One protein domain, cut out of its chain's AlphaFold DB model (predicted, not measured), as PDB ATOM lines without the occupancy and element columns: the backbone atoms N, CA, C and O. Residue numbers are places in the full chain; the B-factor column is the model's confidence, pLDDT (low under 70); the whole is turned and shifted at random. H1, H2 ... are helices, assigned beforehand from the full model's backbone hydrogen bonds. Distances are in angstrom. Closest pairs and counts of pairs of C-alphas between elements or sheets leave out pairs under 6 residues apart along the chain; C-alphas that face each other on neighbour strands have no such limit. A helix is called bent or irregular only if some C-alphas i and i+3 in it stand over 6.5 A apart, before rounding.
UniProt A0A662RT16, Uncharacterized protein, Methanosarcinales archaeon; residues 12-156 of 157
ATOM      1  N   GLN A  12     266.310 235.701 376.642       80.75
ATOM      2  CA  GLN A  12     264.920 236.136 376.756       80.75
ATOM      3  C   GLN A  12     264.533 236.468 378.203       80.75
ATOM      4  O   GLN A  12     263.881 237.482 378.445       80.75
ATOM      5  N   GLN A  13     264.964 235.658 379.175       84.62
ATOM      6  CA  GLN A  13     264.727 235.946 380.591       84.62
ATOM      7  C   GLN A  13     265.467 237.210 381.027       84.62
ATOM      8  O   GLN A  13     264.891 238.048 381.712       84.62
ATOM      9  N   ILE A  14     266.709 237.400 380.577       87.62
ATOM     10  CA  ILE A  14     267.470 238.620 380.872       87.62
ATOM     11  C   ILE A  14     266.753 239.844 380.285       87.62
ATOM     12  O   ILE A  14     266.519 240.807 381.008       87.62
ATOM     13  N   ARG A  15     266.297 239.795 379.025       82.69
ATOM     14  CA  ARG A  15     265.504 240.882 378.412       82.69
ATOM     15  C   ARG A  15     264.250 241.191 379.218       82.69
ATOM     16  O   ARG A  15     263.966 242.357 379.477       82.69
ATOM     17  N   LYS A  16     263.521 240.150 379.620       87.25
ATOM     18  CA  LYS A  16     262.295 240.289 380.403       87.25
ATOM     19  C   LYS A  16     262.576 240.942 381.755       87.25
ATOM     20  O   LYS A  16     261.891 241.886 382.122       87.25
ATOM     21  N   LEU A  17     263.640 240.534 382.440       89.25
ATOM     22  CA  LEU A  17     264.054 241.166 383.688       89.25
ATOM     23  C   LEU A  17     264.389 242.653 383.496       89.25
ATOM     24  O   LEU A  17     263.936 243.485 384.274       89.25
ATOM     25  N   TYR A  18     265.144 243.005 382.453       87.12
ATOM     26  CA  TYR A  18     265.457 244.405 382.146       87.12
ATOM     27  C   TYR A  18     264.196 245.222 381.856       87.12
ATOM     28  O   TYR A  18     264.045 246.318 382.390       87.12
ATOM     29  N   ALA A  19     263.285 244.682 381.045       85.62
ATOM     30  CA  ALA A  19     262.018 245.317 380.710       85.62
ATOM     31  C   ALA A  19     261.213 245.691 381.965       85.62
ATOM     32  O   ALA A  19     260.817 246.851 382.098       85.62
ATOM     33  N   VAL A  20     261.054 244.744 382.896       86.62
ATOM     34  CA  VAL A  20     260.290 244.948 384.137       86.62
ATOM     35  C   VAL A  20     261.021 245.885 385.112       86.62
ATOM     36  O   VAL A  20     260.412 246.730 385.761       86.62
ATOM     37  N   LEU A  21     262.353 245.811 385.206       89.19
ATOM     38  CA  LEU A  21     263.117 246.764 386.023       89.19
ATOM     39  C   LEU A  21     262.937 248.201 385.523       89.19
ATOM     40  O   LEU A  21     262.708 249.110 386.321       89.19
ATOM     41  N   HIS A  22     262.988 248.402 384.206       85.81
ATOM     42  CA  HIS A  22     262.813 249.717 383.603       85.81
ATOM     43  C   HIS A  22     261.392 250.264 383.767       85.81
ATOM     44  O   HIS A  22     261.250 251.457 384.040       85.81
ATOM     45  N   SER A  23     260.354 249.435 383.641       80.69
ATOM     46  CA  SER A  23     258.972 249.883 383.855       80.69
ATOM     47  C   SER A  23     258.706 250.286 385.309       80.69
ATOM     48  O   SER A  23     257.983 251.253 385.556       80.69
ATOM     49  N   LEU A  24     259.379 249.633 386.260       83.88
ATOM     50  CA  LEU A  24     259.384 249.996 387.679       83.88
ATOM     51  C   LEU A  24     260.305 251.179 388.028       83.88
ATOM     52  O   LEU A  24     260.335 251.612 389.179       83.88
ATOM     53  N   GLY A  25     261.077 251.703 387.070       81.12
ATOM     54  CA  GLY A  25     262.043 252.782 387.308       81.12
ATOM     55  C   GLY A  25     263.278 252.356 388.112       81.12
ATOM     56  O   GLY A  25     263.981 253.207 388.655       81.12
ATOM     57  N   ILE A  26     263.558 251.055 388.197       87.81
ATOM     58  CA  ILE A  26     264.703 250.489 388.912       87.81
ATOM     59  C   ILE A  26     265.873 250.338 387.935       87.81
ATOM     60  O   ILE A  26     265.756 249.709 386.885       87.81
ATOM     61  N   SER A  27     267.043 250.871 388.291       86.38
ATOM     62  CA  SER A  27     268.250 250.687 387.484       86.38
ATOM     63  C   SER A  27     268.733 249.230 387.545       86.38
ATOM     64  O   SER A  27     268.954 248.714 388.646       86.38
ATOM     65  N   PRO A  28     269.019 248.569 386.403       85.25
ATOM     66  CA  PRO A  28     269.610 247.228 386.403       85.25
ATOM     67  C   PRO A  28     270.911 247.161 387.216       85.25
ATOM     68  O   PRO A  28     271.153 246.247 388.001       85.25
ATOM     69  N   LYS A  29     271.748 248.198 387.136       85.88
ATOM     70  CA  LYS A  29     272.994 248.238 387.909       85.88
ATOM     71  C   LYS A  29     272.743 248.236 389.421       85.88
ATOM     72  O   LYS A  29     273.459 247.546 390.145       85.88
ATOM     73  N   GLU A  30     271.751 248.991 389.882       87.81
ATOM     74  CA  GLU A  30     271.382 249.071 391.300       87.81
ATOM     75  C   GLU A  30     270.740 247.766 391.771       87.81
ATOM     76  O   GLU A  30     271.129 247.233 392.810       87.81
ATOM     77  N   PHE A  31     269.843 247.189 390.968       88.06
ATOM     78  CA  PHE A  31     269.208 245.906 391.261       88.06
ATOM     79  C   PHE A  31     270.237 244.778 391.414       88.06
ATOM     80  O   PHE A  31     270.207 244.016 392.383       88.06
ATOM     81  N   LYS A  32     271.212 244.716 390.499       89.19
ATOM     82  CA  LYS A  32     272.332 243.770 390.555       89.19
ATOM     83  C   LYS A  32     273.165 243.921 391.833       89.19
ATOM     84  O   LYS A  32     273.537 242.920 392.444       89.19
ATOM     85  N   GLN A  33     273.441 245.157 392.257       87.44
ATOM     86  CA  GLN A  33     274.161 245.431 393.508       87.44
ATOM     87  C   GLN A  33     273.349 245.024 394.742       87.44
ATOM     88  O   GLN A  33     273.904 244.423 395.658       87.44
ATOM     89  N   GLN A  34     272.045 245.305 394.749       87.62
ATOM     90  CA  GLN A  34     271.146 244.977 395.853       87.62
ATOM     91  C   GLN A  34     271.014 243.464 396.064       87.62
ATOM     92  O   GLN A  34     271.017 242.994 397.200       87.62
ATOM     93  N   LYS A  35     270.898 242.700 394.974       86.38
ATOM     94  CA  LYS A  35     270.743 241.239 395.009       86.38
ATOM     95  C   LYS A  35     272.082 240.485 395.080       86.38
ATOM     96  O   LYS A  35     272.083 239.285 395.322       86.38
ATOM     97  N   GLY A  36     273.216 241.171 394.914       84.75
ATOM     98  CA  GLY A  36     274.545 240.632 395.227       84.75
ATOM     99  C   GLY A  36     275.161 239.699 394.179       84.75
ATOM    100  O   GLY A  36     276.035 238.905 394.524       84.75
ATOM    101  N   PHE A  37     274.758 239.785 392.906       84.56
ATOM    102  CA  PHE A  37     275.329 238.966 391.825       84.56
ATOM    103  C   PHE A  37     276.196 239.779 390.849       84.56
ATOM    104  O   PHE A  37     276.094 240.998 390.740       84.56
ATOM    105  N   SER A  38     277.104 239.102 390.133       80.44
ATOM    106  CA  SER A  38     278.090 239.769 389.257       80.44
ATOM    107  C   SER A  38     277.592 240.028 387.830       80.44
ATOM    108  O   SER A  38     278.005 241.009 387.206       80.44
ATOM    109  N   SER A  39     276.700 239.179 387.314       82.19
ATOM    110  CA  SER A  39     276.138 239.264 385.960       82.19
ATOM    111  C   SER A  39     274.783 238.567 385.898       82.19
ATOM    112  O   SER A  39     274.618 237.531 386.543       82.19
ATOM    113  N   TYR A  40     273.859 239.083 385.089       83.62
ATOM    114  CA  TYR A  40     272.551 238.461 384.858       83.62
ATOM    115  C   TYR A  40     272.665 237.140 384.096       83.62
ATOM    116  O   TYR A  40     271.953 236.190 384.394       83.62
ATOM    117  N   SER A  41     273.643 237.036 383.196       80.38
ATOM    118  CA  SER A  41     273.966 235.804 382.462       80.38
ATOM    119  C   SER A  41     274.495 234.654 383.323       80.38
ATOM    120  O   SER A  41     274.565 233.526 382.852       80.38
ATOM    121  N   LYS A  42     274.884 234.928 384.573       83.38
ATOM    122  CA  LYS A  42     275.353 233.907 385.523       83.38
ATOM    123  C   LYS A  42     274.259 233.425 386.472       83.38
ATOM    124  O   LYS A  42     274.535 232.539 387.275       83.38
ATOM    125  N   LEU A  43     273.070 234.023 386.416       84.56
ATOM    126  CA  LEU A  43     271.934 233.577 387.213       84.56
ATOM    127  C   LEU A  43     271.433 232.237 386.690       84.56
ATOM    128  O   LEU A  43     271.445 231.995 385.480       84.56
ATOM    129  N   GLY A  44     270.966 231.388 387.598       86.88
ATOM    130  CA  GLY A  44     270.257 230.179 387.227       86.88
ATOM    131  C   GLY A  44     268.932 230.508 386.543       86.88
ATOM    132  O   GLY A  44     268.276 231.508 386.852       86.88
ATOM    133  N   ARG A  45     268.492 229.633 385.634       85.12
ATOM    134  CA  ARG A  45     267.214 229.798 384.916       85.12
ATOM    135  C   ARG A  45     266.013 229.969 385.854       85.12
ATOM    136  O   ARG A  45     265.083 230.697 385.522       85.12
ATOM    137  N   PHE A  46     266.022 229.286 386.998       84.88
ATOM    138  CA  PHE A  46     264.965 229.386 388.005       84.88
ATOM    139  C   PHE A  46     265.056 230.681 388.812       84.88
ATOM    140  O   PHE A  46     264.045 231.356 388.968       84.88
ATOM    141  N   GLU A  47     266.262 231.066 389.237       85.44
ATOM    142  CA  GLU A  47     266.492 232.281 390.027       85.44
ATOM    143  C   GLU A  47     266.038 233.532 389.271       85.44
ATOM    144  O   GLU A  47     265.383 234.404 389.836       85.44
ATOM    145  N   ILE A  48     266.342 233.616 387.970       87.94
ATOM    146  CA  ILE A  48     265.911 234.758 387.163       87.94
ATOM    147  C   ILE A  48     264.394 234.766 386.936       87.94
ATOM    148  O   ILE A  48     263.796 235.837 386.944       87.94
ATOM    149  N   SER A  49     263.761 233.600 386.761       86.88
ATOM    150  CA  SER A  49     262.304 233.509 386.601       86.88
ATOM    151  C   SER A  49     261.569 233.968 387.857       86.88
ATOM    152  O   SER A  49     260.615 234.726 387.740       86.88
ATOM    153  N   GLU A  50     262.039 233.559 389.037       89.00
ATOM    154  CA  GLU A  50     261.466 233.981 390.320       89.00
ATOM    155  C   GLU A  50     261.599 235.498 390.504       89.00
ATOM    156  O   GLU A  50     260.632 236.177 390.841       89.00
ATOM    157  N   MET A  51     262.768 236.066 390.180       90.31
ATOM    158  CA  MET A  51     262.960 237.519 390.225       90.31
ATOM    159  C   MET A  51     262.046 238.268 389.254       90.31
ATOM    160  O   MET A  51     261.542 239.333 389.602       90.31
ATOM    161  N   ILE A  52     261.851 237.746 388.039       89.94
ATOM    162  CA  ILE A  52     260.932 238.342 387.064       89.94
ATOM    163  C   ILE A  52     259.511 238.329 387.623       89.94
ATOM    164  O   ILE A  52     258.870 239.369 387.622       89.94
ATOM    165  N   GLU A  53     259.045 237.192 388.138       89.38
ATOM    166  CA  GLU A  53     257.684 237.046 388.660       89.38
ATOM    167  C   GLU A  53     257.420 237.991 389.846       89.38
ATOM    168  O   GLU A  53     256.405 238.688 389.869       89.38
ATOM    169  N   GLU A  54     258.366 238.110 390.787       89.06
ATOM    170  CA  GLU A  54     258.286 239.081 391.891       89.06
ATOM    171  C   GLU A  54     258.177 240.534 391.401       89.06
ATOM    172  O   GLU A  54     257.525 241.371 392.036       89.06
ATOM    173  N   LEU A  55     258.877 240.868 390.316       89.62
ATOM    174  CA  LEU A  55     258.885 242.217 389.761       89.62
ATOM    175  C   LEU A  55     257.628 242.489 388.923       89.62
ATOM    176  O   LEU A  55     257.077 243.578 389.037       89.62
ATOM    177  N   GLU A  56     257.129 241.513 388.163       87.38
ATOM    178  CA  GLU A  56     255.873 241.627 387.406       87.38
ATOM    179  C   GLU A  56     254.683 241.846 388.347       87.38
ATOM    180  O   GLU A  56     253.851 242.714 388.102       87.38
ATOM    181  N   GLN A  57     254.642 241.155 389.492       85.44
ATOM    182  CA  GLN A  57     253.607 241.392 390.507       85.44
ATOM    183  C   GLN A  57     253.657 242.819 391.074       85.44
ATOM    184  O   GLN A  57     252.623 243.424 391.361       85.44
ATOM    185  N   LYS A  58     254.860 243.386 391.240       83.50
ATOM    186  CA  LYS A  58     255.014 244.791 391.654       83.50
ATOM    187  C   LYS A  58     254.589 245.751 390.551       83.50
ATOM    188  O   LYS A  58     253.991 246.778 390.855       83.50
ATOM    189  N   GLU A  59     254.902 245.434 389.299       80.69
ATOM    190  CA  GLU A  59     254.501 246.228 388.138       80.69
ATOM    191  C   GLU A  59     252.977 246.289 388.013       80.69
ATOM    192  O   GLU A  59     252.430 247.381 387.869       80.69
ATOM    193  N   GLU A  60     252.293 245.156 388.174       78.62
ATOM    194  CA  GLU A  60     250.831 245.069 388.145       78.62
ATOM    195  C   GLU A  60     250.186 245.848 389.307       78.62
ATOM    196  O   GLU A  60     249.189 246.546 389.125       78.62
ATOM    197  N   ALA A  61     250.781 245.813 390.505       77.12
ATOM    198  CA  ALA A  61     250.309 246.610 391.640       77.12
ATOM    199  C   ALA A  61     250.436 248.125 391.389       77.12
ATOM    200  O   ALA A  61     249.524 248.889 391.706       77.12
ATOM    201  N   VAL A  62     251.550 248.561 390.791       74.19
ATOM    202  CA  VAL A  62     251.749 249.963 390.394       74.19
ATOM    203  C   VAL A  62     250.792 250.345 389.265       74.19
ATOM    204  O   VAL A  62     250.253 251.448 389.268       74.19
ATOM    205  N   GLU A  63     250.544 249.452 388.311       68.38
ATOM    206  CA  GLU A  63     249.593 249.679 387.225       68.38
ATOM    207  C   GLU A  63     248.166 249.870 387.732       68.38
ATOM    208  O   GLU A  63     247.523 250.839 387.337       68.38
ATOM    209  N   ASN A  64     247.696 249.009 388.636       70.38
ATOM    210  CA  ASN A  64     246.364 249.139 389.220       70.38
ATOM    211  C   ASN A  64     246.217 250.457 389.993       70.38
ATOM    212  O   ASN A  64     245.227 251.156 389.805       70.38
ATOM    213  N   SER A  65     247.240 250.862 390.755       65.69
ATOM    214  CA  SER A  65     247.260 252.166 391.435       65.69
ATOM    215  C   SER A  65     247.201 253.339 390.449       65.69
ATOM    216  O   SER A  65     246.463 254.293 390.660       65.69
ATOM    217  N   VAL A  66     247.959 253.279 389.348       60.16
ATOM    218  CA  VAL A  66     247.994 254.354 388.342       60.16
ATOM    219  C   VAL A  66     246.702 254.400 387.519       60.16
ATOM    220  O   VAL A  66     246.258 255.480 387.143       60.16
ATOM    221  N   LEU A  67     246.086 253.254 387.223       58.59
ATOM    222  CA  LEU A  67     244.785 253.187 386.554       58.59
ATOM    223  C   LEU A  67     243.670 253.743 387.440       58.59
ATOM    224  O   LEU A  67     242.806 254.449 386.924       58.59
ATOM    225  N   GLU A  68     243.702 253.464 388.743       59.12
ATOM    226  CA  GLU A  68     242.788 254.068 389.717       59.12
ATOM    227  C   GLU A  68     242.982 255.591 389.774       59.12
ATOM    228  O   GLU A  68     242.019 256.330 389.572       59.12
ATOM    229  N   GLU A  69     244.222 256.077 389.897       58.28
ATOM    230  CA  GLU A  69     244.531 257.516 389.881       58.28
ATOM    231  C   GLU A  69     244.100 258.199 388.571       58.28
ATOM    232  O   GLU A  69     243.538 259.293 388.595       58.28
ATOM    233  N   LEU A  70     244.315 257.573 387.409       53.78
ATOM    234  CA  LEU A  70     243.907 258.116 386.106       53.78
ATOM    235  C   LEU A  70     242.384 258.083 385.893       53.78
ATOM    236  O   LEU A  70     241.856 258.933 385.172       53.78
ATOM    237  N   GLN A  71     241.673 257.123 386.494       54.50
ATOM    238  CA  GLN A  71     240.208 257.090 386.488       54.50
ATOM    239  C   GLN A  71     239.612 258.142 387.430       54.50
ATOM    240  O   GLN A  71     238.636 258.790 387.054       54.50
ATOM    241  N   GLU A  72     240.221 258.372 388.596       52.97
ATOM    242  CA  GLU A  72     239.845 259.461 389.508       52.97
ATOM    243  C   GLU A  72     240.220 260.846 388.959       52.97
ATOM    244  O   GLU A  72     239.526 261.826 389.225       52.97
ATOM    245  N   SER A  73     241.255 260.928 388.118       44.41
ATOM    246  CA  SER A  73     241.700 262.166 387.462       44.41
ATOM    247  C   SER A  73     240.893 262.542 386.211       44.41
ATOM    248  O   SER A  73     241.249 263.499 385.514       44.41
ATOM    249  N   GLN A  74     239.792 261.843 385.898       43.75
ATOM    250  CA  GLN A  74     238.802 262.407 384.977       43.75
ATOM    251  C   GLN A  74     238.221 263.682 385.603       43.75
ATOM    252  O   GLN A  74     237.812 263.664 386.763       43.75
ATOM    253  N   PRO A  75     238.188 264.810 384.874       46.31
ATOM    254  CA  PRO A  75     238.059 266.120 385.486       46.31
ATOM    255  C   PRO A  75     236.649 266.311 386.042       46.31
ATOM    256  O   PRO A  75     235.733 266.730 385.336       46.31
ATOM    257  N   GLN A  76     236.477 266.085 387.341       43.09
ATOM    258  CA  GLN A  76     235.632 266.995 388.084       43.09
ATOM    259  C   GLN A  76     236.443 268.270 388.267       43.09
ATOM    260  O   GLN A  76     237.427 268.299 388.999       43.09
ATOM    261  N   GLU A  77     236.022 269.323 387.571       49.44
ATOM    262  CA  GLU A  77     236.294 270.709 387.937       49.44
ATOM    263  C   GLU A  77     235.851 270.939 389.391       49.44
ATOM    264  O   GLU A  77     234.801 271.512 389.667       49.44
ATOM    265  N   GLN A  78     236.624 270.463 390.361       40.69
ATOM    266  CA  GLN A  78     236.452 270.841 391.745       40.69
ATOM    267  C   GLN A  78     237.431 271.964 392.013       40.69
ATOM    268  O   GLN A  78     238.609 271.781 392.304       40.69
ATOM    269  N   GLN A  79     236.867 273.161 391.882       43.25
ATOM    270  CA  GLN A  79     237.221 274.348 392.634       43.25
ATOM    271  C   GLN A  79     237.429 273.984 394.115       43.25
ATOM    272  O   GLN A  79     236.553 274.196 394.948       43.25
ATOM    273  N   GLN A  80     238.587 273.444 394.475       41.38
ATOM    274  CA  GLN A  80     239.072 273.527 395.839       41.38
ATOM    275  C   GLN A  80     240.010 274.716 395.895       41.38
ATOM    276  O   GLN A  80     241.194 274.656 395.580       41.38
ATOM    277  N   GLN A  81     239.407 275.836 396.291       40.91
ATOM    278  CA  GLN A  81     240.072 276.911 397.006       40.91
ATOM    279  C   GLN A  81     240.714 276.314 398.266       40.91
ATOM    280  O   GLN A  81     240.184 276.428 399.366       40.91
ATOM    281  N   GLN A  82     241.829 275.613 398.107       43.09
ATOM    282  CA  GLN A  82     242.733 275.385 399.213       43.09
ATOM    283  C   GLN A  82     243.467 276.712 399.384       43.09
ATOM    284  O   GLN A  82     244.048 277.231 398.431       43.09
ATOM    285  N   GLU A  83     243.348 277.322 400.562       44.53
ATOM    286  CA  GLU A  83     244.156 278.468 400.978       44.53
ATOM    287  C   GLU A  83     245.635 278.054 400.962       44.53
ATOM    288  O   GLU A  83     246.229 277.719 401.983       44.53
ATOM    289  N   VAL A  84     246.240 278.028 399.776       44.94
ATOM    290  CA  VAL A  84     247.678 277.899 399.620       44.94
ATOM    291  C   VAL A  84     248.227 279.267 399.978       44.94
ATOM    292  O   VAL A  84     247.991 280.251 399.271       44.94
ATOM    293  N   ALA A  85     248.899 279.336 401.126       51.81
ATOM    294  CA  ALA A  85     249.711 280.480 401.497       51.81
ATOM    295  C   ALA A  85     250.505 280.911 400.259       51.81
ATOM    296  O   ALA A  85     251.239 280.106 399.685       51.81
ATOM    297  N   ALA A  86     250.281 282.147 399.805       55.03
ATOM    298  CA  ALA A  86     250.922 282.661 398.607       55.03
ATOM    299  C   ALA A  86     252.432 282.383 398.701       55.03
ATOM    300  O   ALA A  86     253.029 282.738 399.725       55.03
ATOM    301  N   PRO A  87     253.046 281.732 397.695       49.19
ATOM    302  CA  PRO A  87     254.464 281.421 397.746       49.19
ATOM    303  C   PRO A  87     255.220 282.730 397.958       49.19
ATOM    304  O   PRO A  87     255.081 283.678 397.181       49.19
ATOM    305  N   ALA A  88     255.989 282.803 399.045       60.72
ATOM    306  CA  ALA A  88     256.710 284.013 399.429       60.72
ATOM    307  C   ALA A  88     257.785 284.387 398.390       60.72
ATOM    308  O   ALA A  88     258.297 285.508 398.399       60.72
ATOM    309  N   ASN A  89     258.116 283.459 397.479       71.19
ATOM    310  CA  ASN A  89     259.142 283.615 396.465       71.19
ATOM    311  C   ASN A  89     258.689 283.064 395.089       71.19
ATOM    312  O   ASN A  89     258.274 281.908 394.991       71.19
ATOM    313  N   PRO A  90     258.825 283.826 393.984       71.31
ATOM    314  CA  PRO A  90     258.500 283.363 392.627       71.31
ATOM    315  C   PRO A  90     259.302 282.136 392.153       71.31
ATOM    316  O   PRO A  90     258.915 281.498 391.175       71.31
ATOM    317  N   ILE A  91     260.418 281.804 392.809       73.94
ATOM    318  CA  ILE A  91     261.189 280.586 392.520       73.94
ATOM    319  C   ILE A  91     260.445 279.345 393.022       73.94
ATOM    320  O   ILE A  91     260.329 278.376 392.279       73.94
ATOM    321  N   GLU A  92     259.888 279.394 394.233       68.69
ATOM    322  CA  GLU A  92     259.124 278.283 394.817       68.69
ATOM    323  C   GLU A  92     257.873 277.999 393.983       68.69
ATOM    324  O   GLU A  92     257.624 276.856 393.628       68.69
ATOM    325  N   ALA A  93     257.175 279.047 393.530       71.25
ATOM    326  CA  ALA A  93     256.032 278.913 392.623       71.25
ATOM    327  C   ALA A  93     256.382 278.209 391.297       71.25
ATOM    328  O   ALA A  93     255.578 277.452 390.758       71.25
ATOM    329  N   ARG A  94     257.578 278.463 390.747       69.75
ATOM    330  CA  ARG A  94     258.045 277.812 389.511       69.75
ATOM    331  C   ARG A  94     258.438 276.360 389.732       69.75
ATOM    332  O   ARG A  94     258.197 275.546 388.849       69.75
ATOM    333  N   VAL A  95     259.057 276.054 390.869       72.88
ATOM    334  CA  VAL A  95     259.410 274.678 391.233       72.88
ATOM    335  C   VAL A  95     258.139 273.865 391.452       72.88
ATOM    336  O   VAL A  95     258.008 272.808 390.854       72.88
ATOM    337  N   GLU A  96     257.171 274.398 392.195       73.88
ATOM    338  CA  GLU A  96     255.882 273.744 392.439       73.88
ATOM    339  C   GLU A  96     255.117 273.482 391.134       73.88
ATOM    340  O   GLU A  96     254.616 272.387 390.899       73.88
ATOM    341  N   ALA A  97     255.079 274.464 390.227       74.88
ATOM    342  CA  ALA A  97     254.463 274.288 388.913       74.88
ATOM    343  C   ALA A  97     255.173 273.213 388.071       74.88
ATOM    344  O   ALA A  97     254.508 272.435 387.392       74.88
ATOM    345  N   ALA A  98     256.507 273.151 388.126       70.69
ATOM    346  CA  ALA A  98     257.278 272.130 387.424       70.69
ATOM    347  C   ALA A  98     257.069 270.731 388.023       70.69
ATOM    348  O   ALA A  98     256.984 269.765 387.272       70.69
ATOM    349  N   LEU A  99     256.960 270.614 389.349       72.88
ATOM    350  CA  LEU A  99     256.650 269.351 390.024       72.88
ATOM    351  C   LEU A  99     255.247 268.861 389.653       72.88
ATOM    352  O   LEU A  99     255.107 267.722 389.223       72.88
ATOM    353  N   ASN A 100     254.250 269.748 389.674       75.19
ATOM    354  CA  ASN A 100     252.896 269.424 389.218       75.19
ATOM    355  C   ASN A 100     252.866 268.982 387.744       75.19
ATOM    356  O   ASN A 100     252.164 268.038 387.391       75.19
ATOM    357  N   GLU A 101     253.637 269.632 386.864       75.00
ATOM    358  CA  GLU A 101     253.747 269.210 385.461       75.00
ATOM    359  C   GLU A 101     254.397 267.820 385.337       75.00
ATOM    360  O   GLU A 101     253.951 267.001 384.533       75.00
ATOM    361  N   VAL A 102     255.412 267.520 386.155       78.81
ATOM    362  CA  VAL A 102     256.039 266.192 386.208       78.81
ATOM    363  C   VAL A 102     255.057 265.132 386.701       78.81
ATOM    364  O   VAL A 102     254.988 264.078 386.075       78.81
ATOM    365  N   ASP A 103     254.270 265.400 387.741       74.50
ATOM    366  CA  ASP A 103     253.297 264.440 388.279       74.50
ATOM    367  C   ASP A 103     252.219 264.078 387.250       74.50
ATOM    368  O   ASP A 103     251.893 262.904 387.075       74.50
ATOM    369  N   VAL A 104     251.747 265.058 386.474       76.56
ATOM    370  CA  VAL A 104     250.789 264.826 385.377       76.56
ATOM    371  C   VAL A 104     251.413 264.019 384.231       76.56
ATOM    372  O   VAL A 104     250.745 263.198 383.599       76.56
ATOM    373  N   LEU A 105     252.695 264.239 383.932       81.25
ATOM    374  CA  LEU A 105     253.385 263.585 382.815       81.25
ATOM    375  C   LEU A 105     253.991 262.224 383.181       81.25
ATOM    376  O   LEU A 105     254.246 261.411 382.287       81.25
ATOM    377  N   ALA A 106     254.210 261.949 384.465       79.75
ATOM    378  CA  ALA A 106     254.839 260.724 384.939       79.75
ATOM    379  C   ALA A 106     254.076 259.448 384.525       79.75
ATOM    380  O   ALA A 106     254.731 258.525 384.032       79.75
ATOM    381  N   PRO A 107     252.729 259.367 384.608       80.75
ATOM    382  CA  PRO A 107     251.976 258.222 384.095       80.75
ATOM    383  C   PRO A 107     252.190 257.991 382.594       80.75
ATOM    384  O   PRO A 107     252.389 256.857 382.160       80.75
ATOM    385  N   VAL A 108     252.220 259.066 381.799       83.75
ATOM    386  CA  VAL A 108     252.417 258.994 380.343       83.75
ATOM    387  C   VAL A 108     253.824 258.504 380.008       83.75
ATOM    388  O   VAL A 108     253.997 257.657 379.131       83.75
ATOM    389  N   MET A 109     254.840 258.992 380.724       88.00
ATOM    390  CA  MET A 109     256.214 258.527 380.548       88.00
ATOM    391  C   MET A 109     256.363 257.052 380.947       88.00
ATOM    392  O   MET A 109     256.979 256.287 380.206       88.00
ATOM    393  N   ARG A 110     255.745 256.621 382.057       84.69
ATOM    394  CA  ARG A 110     255.710 255.203 382.464       84.69
ATOM    395  C   ARG A 110     255.057 254.323 381.397       84.69
ATOM    396  O   ARG A 110     255.606 253.276 381.063       84.69
ATOM    397  N   ALA A 111     253.945 254.766 380.809       82.81
ATOM    398  CA  ALA A 111     253.305 254.060 379.699       82.81
ATOM    399  C   ALA A 111     254.236 253.945 378.478       82.81
ATOM    400  O   ALA A 111     254.370 252.867 377.909       82.81
ATOM    401  N   CYS A 112     254.952 255.017 378.119       87.81
ATOM    402  CA  CYS A 112     255.902 254.995 377.003       87.81
ATOM    403  C   CYS A 112     257.079 254.034 377.242       87.81
ATOM    404  O   CYS A 112     257.484 253.328 376.322       87.81
ATOM    405  N   VAL A 113     257.622 253.991 378.465       88.31
ATOM    406  CA  VAL A 113     258.682 253.037 378.840       88.31
ATOM    407  C   VAL A 113     258.176 251.603 378.735       88.31
ATOM    408  O   VAL A 113     258.851 250.767 378.144       88.31
ATOM    409  N   ARG A 114     256.964 251.333 379.225       84.25
ATOM    410  CA  ARG A 114     256.335 250.014 379.131       84.25
ATOM    411  C   ARG A 114     256.151 249.564 377.683       84.25
ATOM    412  O   ARG A 114     256.625 248.495 377.315       84.25
ATOM    413  N   THR A 115     255.555 250.401 376.832       86.06
ATOM    414  CA  THR A 115     255.359 250.056 375.416       86.06
ATOM    415  C   THR A 115     256.692 249.852 374.691       86.06
ATOM    416  O   THR A 115     256.812 248.959 373.852       86.06
ATOM    417  N   ALA A 116     257.724 250.634 375.025       87.56
ATOM    418  CA  ALA A 116     259.067 250.430 374.490       87.56
ATOM    419  C   ALA A 116     259.671 249.085 374.936       87.56
ATOM    420  O   ALA A 116     260.273 248.385 374.121       87.56
ATOM    421  N   SER A 117     259.482 248.708 376.201       84.19
ATOM    422  CA  SER A 117     259.905 247.416 376.748       84.19
ATOM    423  C   SER A 117     259.192 246.235 376.073       84.19
ATOM    424  O   SER A 117     259.848 245.280 375.658       84.19
ATOM    425  N   GLU A 118     257.874 246.311 375.880       83.25
ATOM    426  CA  GLU A 118     257.089 245.290 375.167       83.25
ATOM    427  C   GLU A 118     257.535 245.131 373.710       83.25
ATOM    428  O   GLU A 118     257.702 244.011 373.220       83.25
ATOM    429  N   ALA A 119     257.795 246.247 373.021       83.62
ATOM    430  CA  ALA A 119     258.265 246.233 371.640       83.62
ATOM    431  C   ALA A 119     259.592 245.476 371.486       83.62
ATOM    432  O   ALA A 119     259.811 244.825 370.469       83.62
ATOM    433  N   ILE A 120     260.463 245.520 372.497       79.06
ATOM    434  CA  ILE A 120     261.731 244.780 372.504       79.06
ATOM    435  C   ILE A 120     261.522 243.285 372.732       79.06
ATOM    436  O   ILE A 120     262.230 242.477 372.132       79.06
ATOM    437  N   LEU A 121     260.555 242.901 373.565       72.88
ATOM    438  CA  LEU A 121     260.214 241.492 373.779       72.88
ATOM    439  C   LEU A 121     259.616 240.840 372.525       72.88
ATOM    440  O   LEU A 121     259.724 239.627 372.362       72.88
ATOM    441  N   ALA A 122     259.033 241.637 371.627       77.62
ATOM    442  CA  ALA A 122     258.499 241.176 370.349       77.62
ATOM    443  C   ALA A 122     259.565 240.973 369.251       77.62
ATOM    444  O   ALA A 122     259.241 240.458 368.179       77.62
ATOM    445  N   LEU A 123     260.822 241.380 369.476       71.81
ATOM    446  CA  LEU A 123     261.886 241.249 368.478       71.81
ATOM    447  C   LEU A 123     262.470 239.826 368.452       71.81
ATOM    448  O   LEU A 123     262.733 239.255 369.514       71.81
ATOM    449  N   PRO A 124     262.727 239.265 367.254       71.00
ATOM    450  CA  PRO A 124     263.282 237.924 367.124       71.00
ATOM    451  C   PRO A 124     264.718 237.844 367.676       71.00
ATOM    452  O   PRO A 124     265.445 238.838 367.772       71.00
ATOM    453  N   GLU A 125     265.096 236.652 368.144       63.72
ATOM    454  CA  GLU A 125     266.302 236.440 368.959       63.72
ATOM    455  C   GLU A 125     267.616 236.636 368.187       63.72
ATOM    456  O   GLU A 125     268.607 237.064 368.781       63.72
ATOM    457  N   ASP A 126     267.593 236.414 366.873       65.69
ATOM    458  CA  ASP A 126     268.719 236.428 365.933       65.69
ATOM    459  C   ASP A 126     269.286 237.825 365.633       65.69
ATOM    460  O   ASP A 126     270.407 237.949 365.147       65.69
ATOM    461  N   ILE A 127     268.554 238.892 365.961       63.28
ATOM    462  CA  ILE A 127     269.004 240.276 365.732       63.28
ATOM    463  C   ILE A 127     270.015 240.734 366.811       63.28
ATOM    464  O   ILE A 127     270.712 241.730 366.625       63.28
ATOM    465  N   TYR A 128     270.122 240.021 367.941       53.75
ATOM    466  CA  TYR A 128     270.707 240.564 369.177       53.75
ATOM    467  C   TYR A 128     271.860 239.761 369.792       53.75
ATOM    468  O   TYR A 128     272.338 240.164 370.853       53.75
ATOM    469  N   GLU A 129     272.360 238.691 369.161       55.62
ATOM    470  CA  GLU A 129     273.548 237.971 369.675       55.62
ATOM    471  C   GLU A 129     274.774 238.895 369.873       55.62
ATOM    472  O   GLU A 129     275.668 238.574 370.654       55.62
ATOM    473  N   GLU A 130     274.788 240.078 369.247       58.22
ATOM    474  CA  GLU A 130     275.873 241.064 369.327       58.22
ATOM    475  C   GLU A 130     275.603 242.273 370.252       58.22
ATOM    476  O   GLU A 130     276.470 243.139 370.400       58.22
ATOM    477  N   VAL A 131     274.428 242.387 370.882       65.25
ATOM    478  CA  VAL A 131     274.038 243.618 371.597       65.25
ATOM    479  C   VAL A 131     274.200 243.459 373.108       65.25
ATOM    480  O   VAL A 131     273.502 242.682 373.754       65.25
ATOM    481  N   GLY A 132     275.115 244.238 373.688       67.50
ATOM    482  CA  GLY A 132     275.350 244.266 375.132       67.50
ATOM    483  C   GLY A 132     274.176 244.831 375.946       67.50
ATOM    484  O   GLY A 132     273.392 245.645 375.458       67.50
ATOM    485  N   GLU A 133     274.108 244.433 377.221       65.06
ATOM    486  CA  GLU A 133     273.074 244.831 378.195       65.06
ATOM    487  C   GLU A 133     272.881 246.360 378.292       65.06
ATOM    488  O   GLU A 133     271.751 246.846 378.349       65.06
ATOM    489  N   ASP A 134     273.975 247.128 378.253       72.50
ATOM    490  CA  ASP A 134     273.938 248.596 378.329       72.50
ATOM    491  C   ASP A 134     273.275 249.224 377.090       72.50
ATOM    492  O   ASP A 134     272.481 250.161 377.201       72.50
ATOM    493  N   SER A 135     273.544 248.667 375.906       79.94
ATOM    494  CA  SER A 135     272.968 249.128 374.638       79.94
ATOM    495  C   SER A 135     271.459 248.890 374.578       79.94
ATOM    496  O   SER A 135     270.727 249.684 373.983       79.94
ATOM    497  N   LEU A 136     270.981 247.813 375.210       78.38
ATOM    498  CA  LEU A 136     269.558 247.494 375.279       78.38
ATOM    499  C   LEU A 136     268.800 248.505 376.151       78.38
ATOM    500  O   LEU A 136     267.773 249.034 375.725       78.38
ATOM    501  N   GLY A 137     269.330 248.813 377.338       77.88
ATOM    502  CA  GLY A 137     268.752 249.826 378.224       77.88
ATOM    503  C   GLY A 137     268.710 251.209 377.568       77.88
ATOM    504  O   GLY A 137     267.690 251.897 377.616       77.88
ATOM    505  N   GLU A 138     269.784 251.602 376.875       83.94
ATOM    506  CA  GLU A 138     269.815 252.872 376.142       83.94
ATOM    507  C   GLU A 138     268.775 252.916 375.008       83.94
ATOM    508  O   GLU A 138     268.137 253.950 374.783       83.94
ATOM    509  N   TYR A 139     268.554 251.793 374.321       84.75
ATOM    510  CA  TYR A 139     267.537 251.690 373.279       84.75
ATOM    511  C   TYR A 139     266.111 251.846 373.834       84.75
ATOM    512  O   TYR A 139     265.344 252.632 373.274       84.75
ATOM    513  N   ILE A 140     265.781 251.190 374.957       85.12
ATOM    514  CA  ILE A 140     264.486 251.356 375.655       85.12
ATOM    515  C   ILE A 140     264.236 252.831 375.952       85.12
ATOM    516  O   ILE A 140     263.190 253.372 375.595       85.12
ATOM    517  N   ILE A 141     265.219 253.498 376.561       86.44
ATOM    518  CA  ILE A 141     265.105 254.906 376.951       86.44
ATOM    519  C   ILE A 141     264.867 255.784 375.720       86.44
ATOM    520  O   ILE A 141     263.953 256.610 375.718       86.44
ATOM    521  N   ARG A 142     265.650 255.603 374.648       89.94
ATOM    522  CA  ARG A 142     265.497 256.390 373.413       89.94
ATOM    523  C   ARG A 142     264.134 256.177 372.759       89.94
ATOM    524  O   ARG A 142     263.525 257.149 372.301       89.94
ATOM    525  N   LEU A 143     263.648 254.939 372.720       89.56
ATOM    526  CA  LEU A 143     262.341 254.616 372.158       89.56
ATOM    527  C   LEU A 143     261.217 255.235 372.999       89.56
ATOM    528  O   LEU A 143     260.383 255.956 372.451       89.56
ATOM    529  N   ALA A 144     261.259 255.068 374.322       90.25
ATOM    530  CA  ALA A 144     260.285 255.634 375.253       90.25
ATOM    531  C   ALA A 144     260.211 257.166 375.164       90.25
ATOM    532  O   ALA A 144     259.127 257.730 375.031       90.25
ATOM    533  N   VAL A 145     261.360 257.852 375.149       91.94
ATOM    534  CA  VAL A 145     261.425 259.316 374.980       91.94
ATOM    535  C   VAL A 145     260.829 259.741 373.637       91.94
ATOM    536  O   VAL A 145     260.108 260.736 373.560       91.94
ATOM    537  N   THR A 146     261.091 258.984 372.570       91.19
ATOM    538  CA  THR A 146     260.538 259.278 371.240       91.19
ATOM    539  C   THR A 146     259.014 259.153 371.233       91.19
ATOM    540  O   THR A 146     258.336 260.043 370.716       91.19
ATOM    541  N   MET A 147     258.473 258.092 371.839       89.62
ATOM    542  CA  MET A 147     257.028 257.884 371.983       89.62
ATOM    543  C   MET A 147     256.388 259.001 372.807       89.62
ATOM    544  O   MET A 147     255.410 259.603 372.362       89.62
ATOM    545  N   PHE A 148     256.995 259.358 373.939       90.94
ATOM    546  CA  PHE A 148     256.527 260.442 374.796       90.94
ATOM    547  C   PHE A 148     256.429 261.765 374.026       90.94
ATOM    548  O   PHE A 148     255.373 262.391 373.996       90.94
ATOM    549  N   ILE A 149     257.482 262.147 373.292       88.69
ATOM    550  CA  ILE A 149     257.486 263.362 372.461       88.69
ATOM    551  C   ILE A 149     256.360 263.338 371.416       88.69
ATOM    552  O   ILE A 149     255.741 264.373 371.156       88.69
ATOM    553  N   GLN A 150     256.108 262.193 370.778       87.12
ATOM    554  CA  GLN A 150     255.047 262.066 369.778       87.12
ATOM    555  C   GLN A 150     253.659 262.227 370.406       87.12
ATOM    556  O   GLN A 150     252.857 263.017 369.904       87.12
ATOM    557  N   VAL A 151     253.400 261.561 371.533       83.25
ATOM    558  CA  VAL A 151     252.131 261.655 372.266       83.25
ATOM    559  C   VAL A 151     251.890 263.085 372.757       83.25
ATOM    560  O   VAL A 151     250.834 263.660 372.483       83.25
ATOM    561  N   SER A 152     252.890 263.722 373.376       78.94
ATOM    562  CA  SER A 152     252.784 265.110 373.851       78.94
ATOM    563  C   SER A 152     252.549 266.120 372.721       78.94
ATOM    564  O   SER A 152     251.949 267.172 372.945       78.94
ATOM    565  N   ARG A 153     253.008 265.831 371.495       77.31
ATOM    566  CA  ARG A 153     252.753 266.669 370.309       77.31
ATOM    567  C   ARG A 153     251.357 266.465 369.729       77.31
ATOM    568  O   ARG A 153     250.768 267.436 369.261       77.31
ATOM    569  N   CYS A 154     250.839 265.239 369.749       63.88
ATOM    570  CA  CYS A 154     249.491 264.932 369.270       63.88
ATOM    571  C   CYS A 154     248.408 265.479 370.205       63.88
ATOM    572  O   CYS A 154     247.385 265.940 369.718       63.88
ATOM    573  N   SER A 155     248.655 265.511 371.517       57.25
ATOM    574  CA  SER A 155     247.689 266.022 372.497       57.25
ATOM    575  C   SER A 155     247.561 267.557 372.526       57.25
ATOM    576  O   SER A 155     246.669 268.074 373.192       57.25
ATOM    577  N   ARG A 156     248.447 268.295 371.834       53.41
ATOM    578  CA  ARG A 156     248.414 269.769 371.696       53.41
ATOM    579  C   ARG A 156     247.772 270.262 370.384       53.41
ATOM    580  O   ARG A 156     247.864 271.454 370.094       53.41
TER     581      ARG A 156
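Overview. This is residues 12 to 156 of the 157 residues of an uncharacterized protein of Methanosarcinales archaeon (UniProt A0A662RT16). A loose group of helices has H1, H3 and H4b side by side as a triangle, with H5 packed crosswise on H4b and short H2 at a corner of H1. At one end, residues 74 to 86, 88 to 95 and 97 to 103 stick out, a long loop and most of H4a. The printed part has 145 residues, with five named helices, H1 to H5 in chain order, and no named strand: all helix. It is loose, radius of gyration of the C-alphas 19.2 A, and elongated, spanning 57 by 34 by 30 A.

Along the chain. H1, residues 12 to 23, begins at C-alpha 12 (264.920, 236.136, 376.756). H2 is residues 28 to 35. H3, residues 45 to 72, is 40.6 A long. H4, residues 90 to 121, was assigned as one helix by its hydrogen bonds but is bent: C-alphas 104 and 107 are 6.8 A apart. Its arms H4a, residues 90 to 104, and H4b, residues 107 to 121, stand at a steep tilt of 42 degrees. H5, residues 133 to 154, is 32.2 A long and ends at C-alpha 154 (249.491, 264.932, 369.270).

Arrangement. H1 touches H3, C-alphas of Leu 17 and Ile 52 closest at 5.4 A, the same way at a shallow tilt of 31 degrees. H1 touches H4b, Ala 19 and Ser 117 closest at 5.0 A between C-alphas, opposite ways at 8 degrees. H1 and H2 only just touch, only at the corner, with 3 pairs of C-alphas within 8 A, Leu 21 and Pro 28 closest at 6.5 A. H5 touches H4b with residues 140 to 148 alone, C-alphas of Val 113 and Ala 144 closest at 4.7 A, at a steep tilt of 49 degrees. H4a touches no helix. In each helix and arm every O i to N i+4 pair is within hydrogen-bond range.

Size, cuts and confidence. The C-alphas farthest apart, of Glu 83 and Asp 126, are 60.0 A apart. The printed part has no cut; the links H3 to H4 and H4 to H5 are long. Mean pLDDT of the printed part is 75.4, with residues 65 to 88 and 125 to 133 among those under 70.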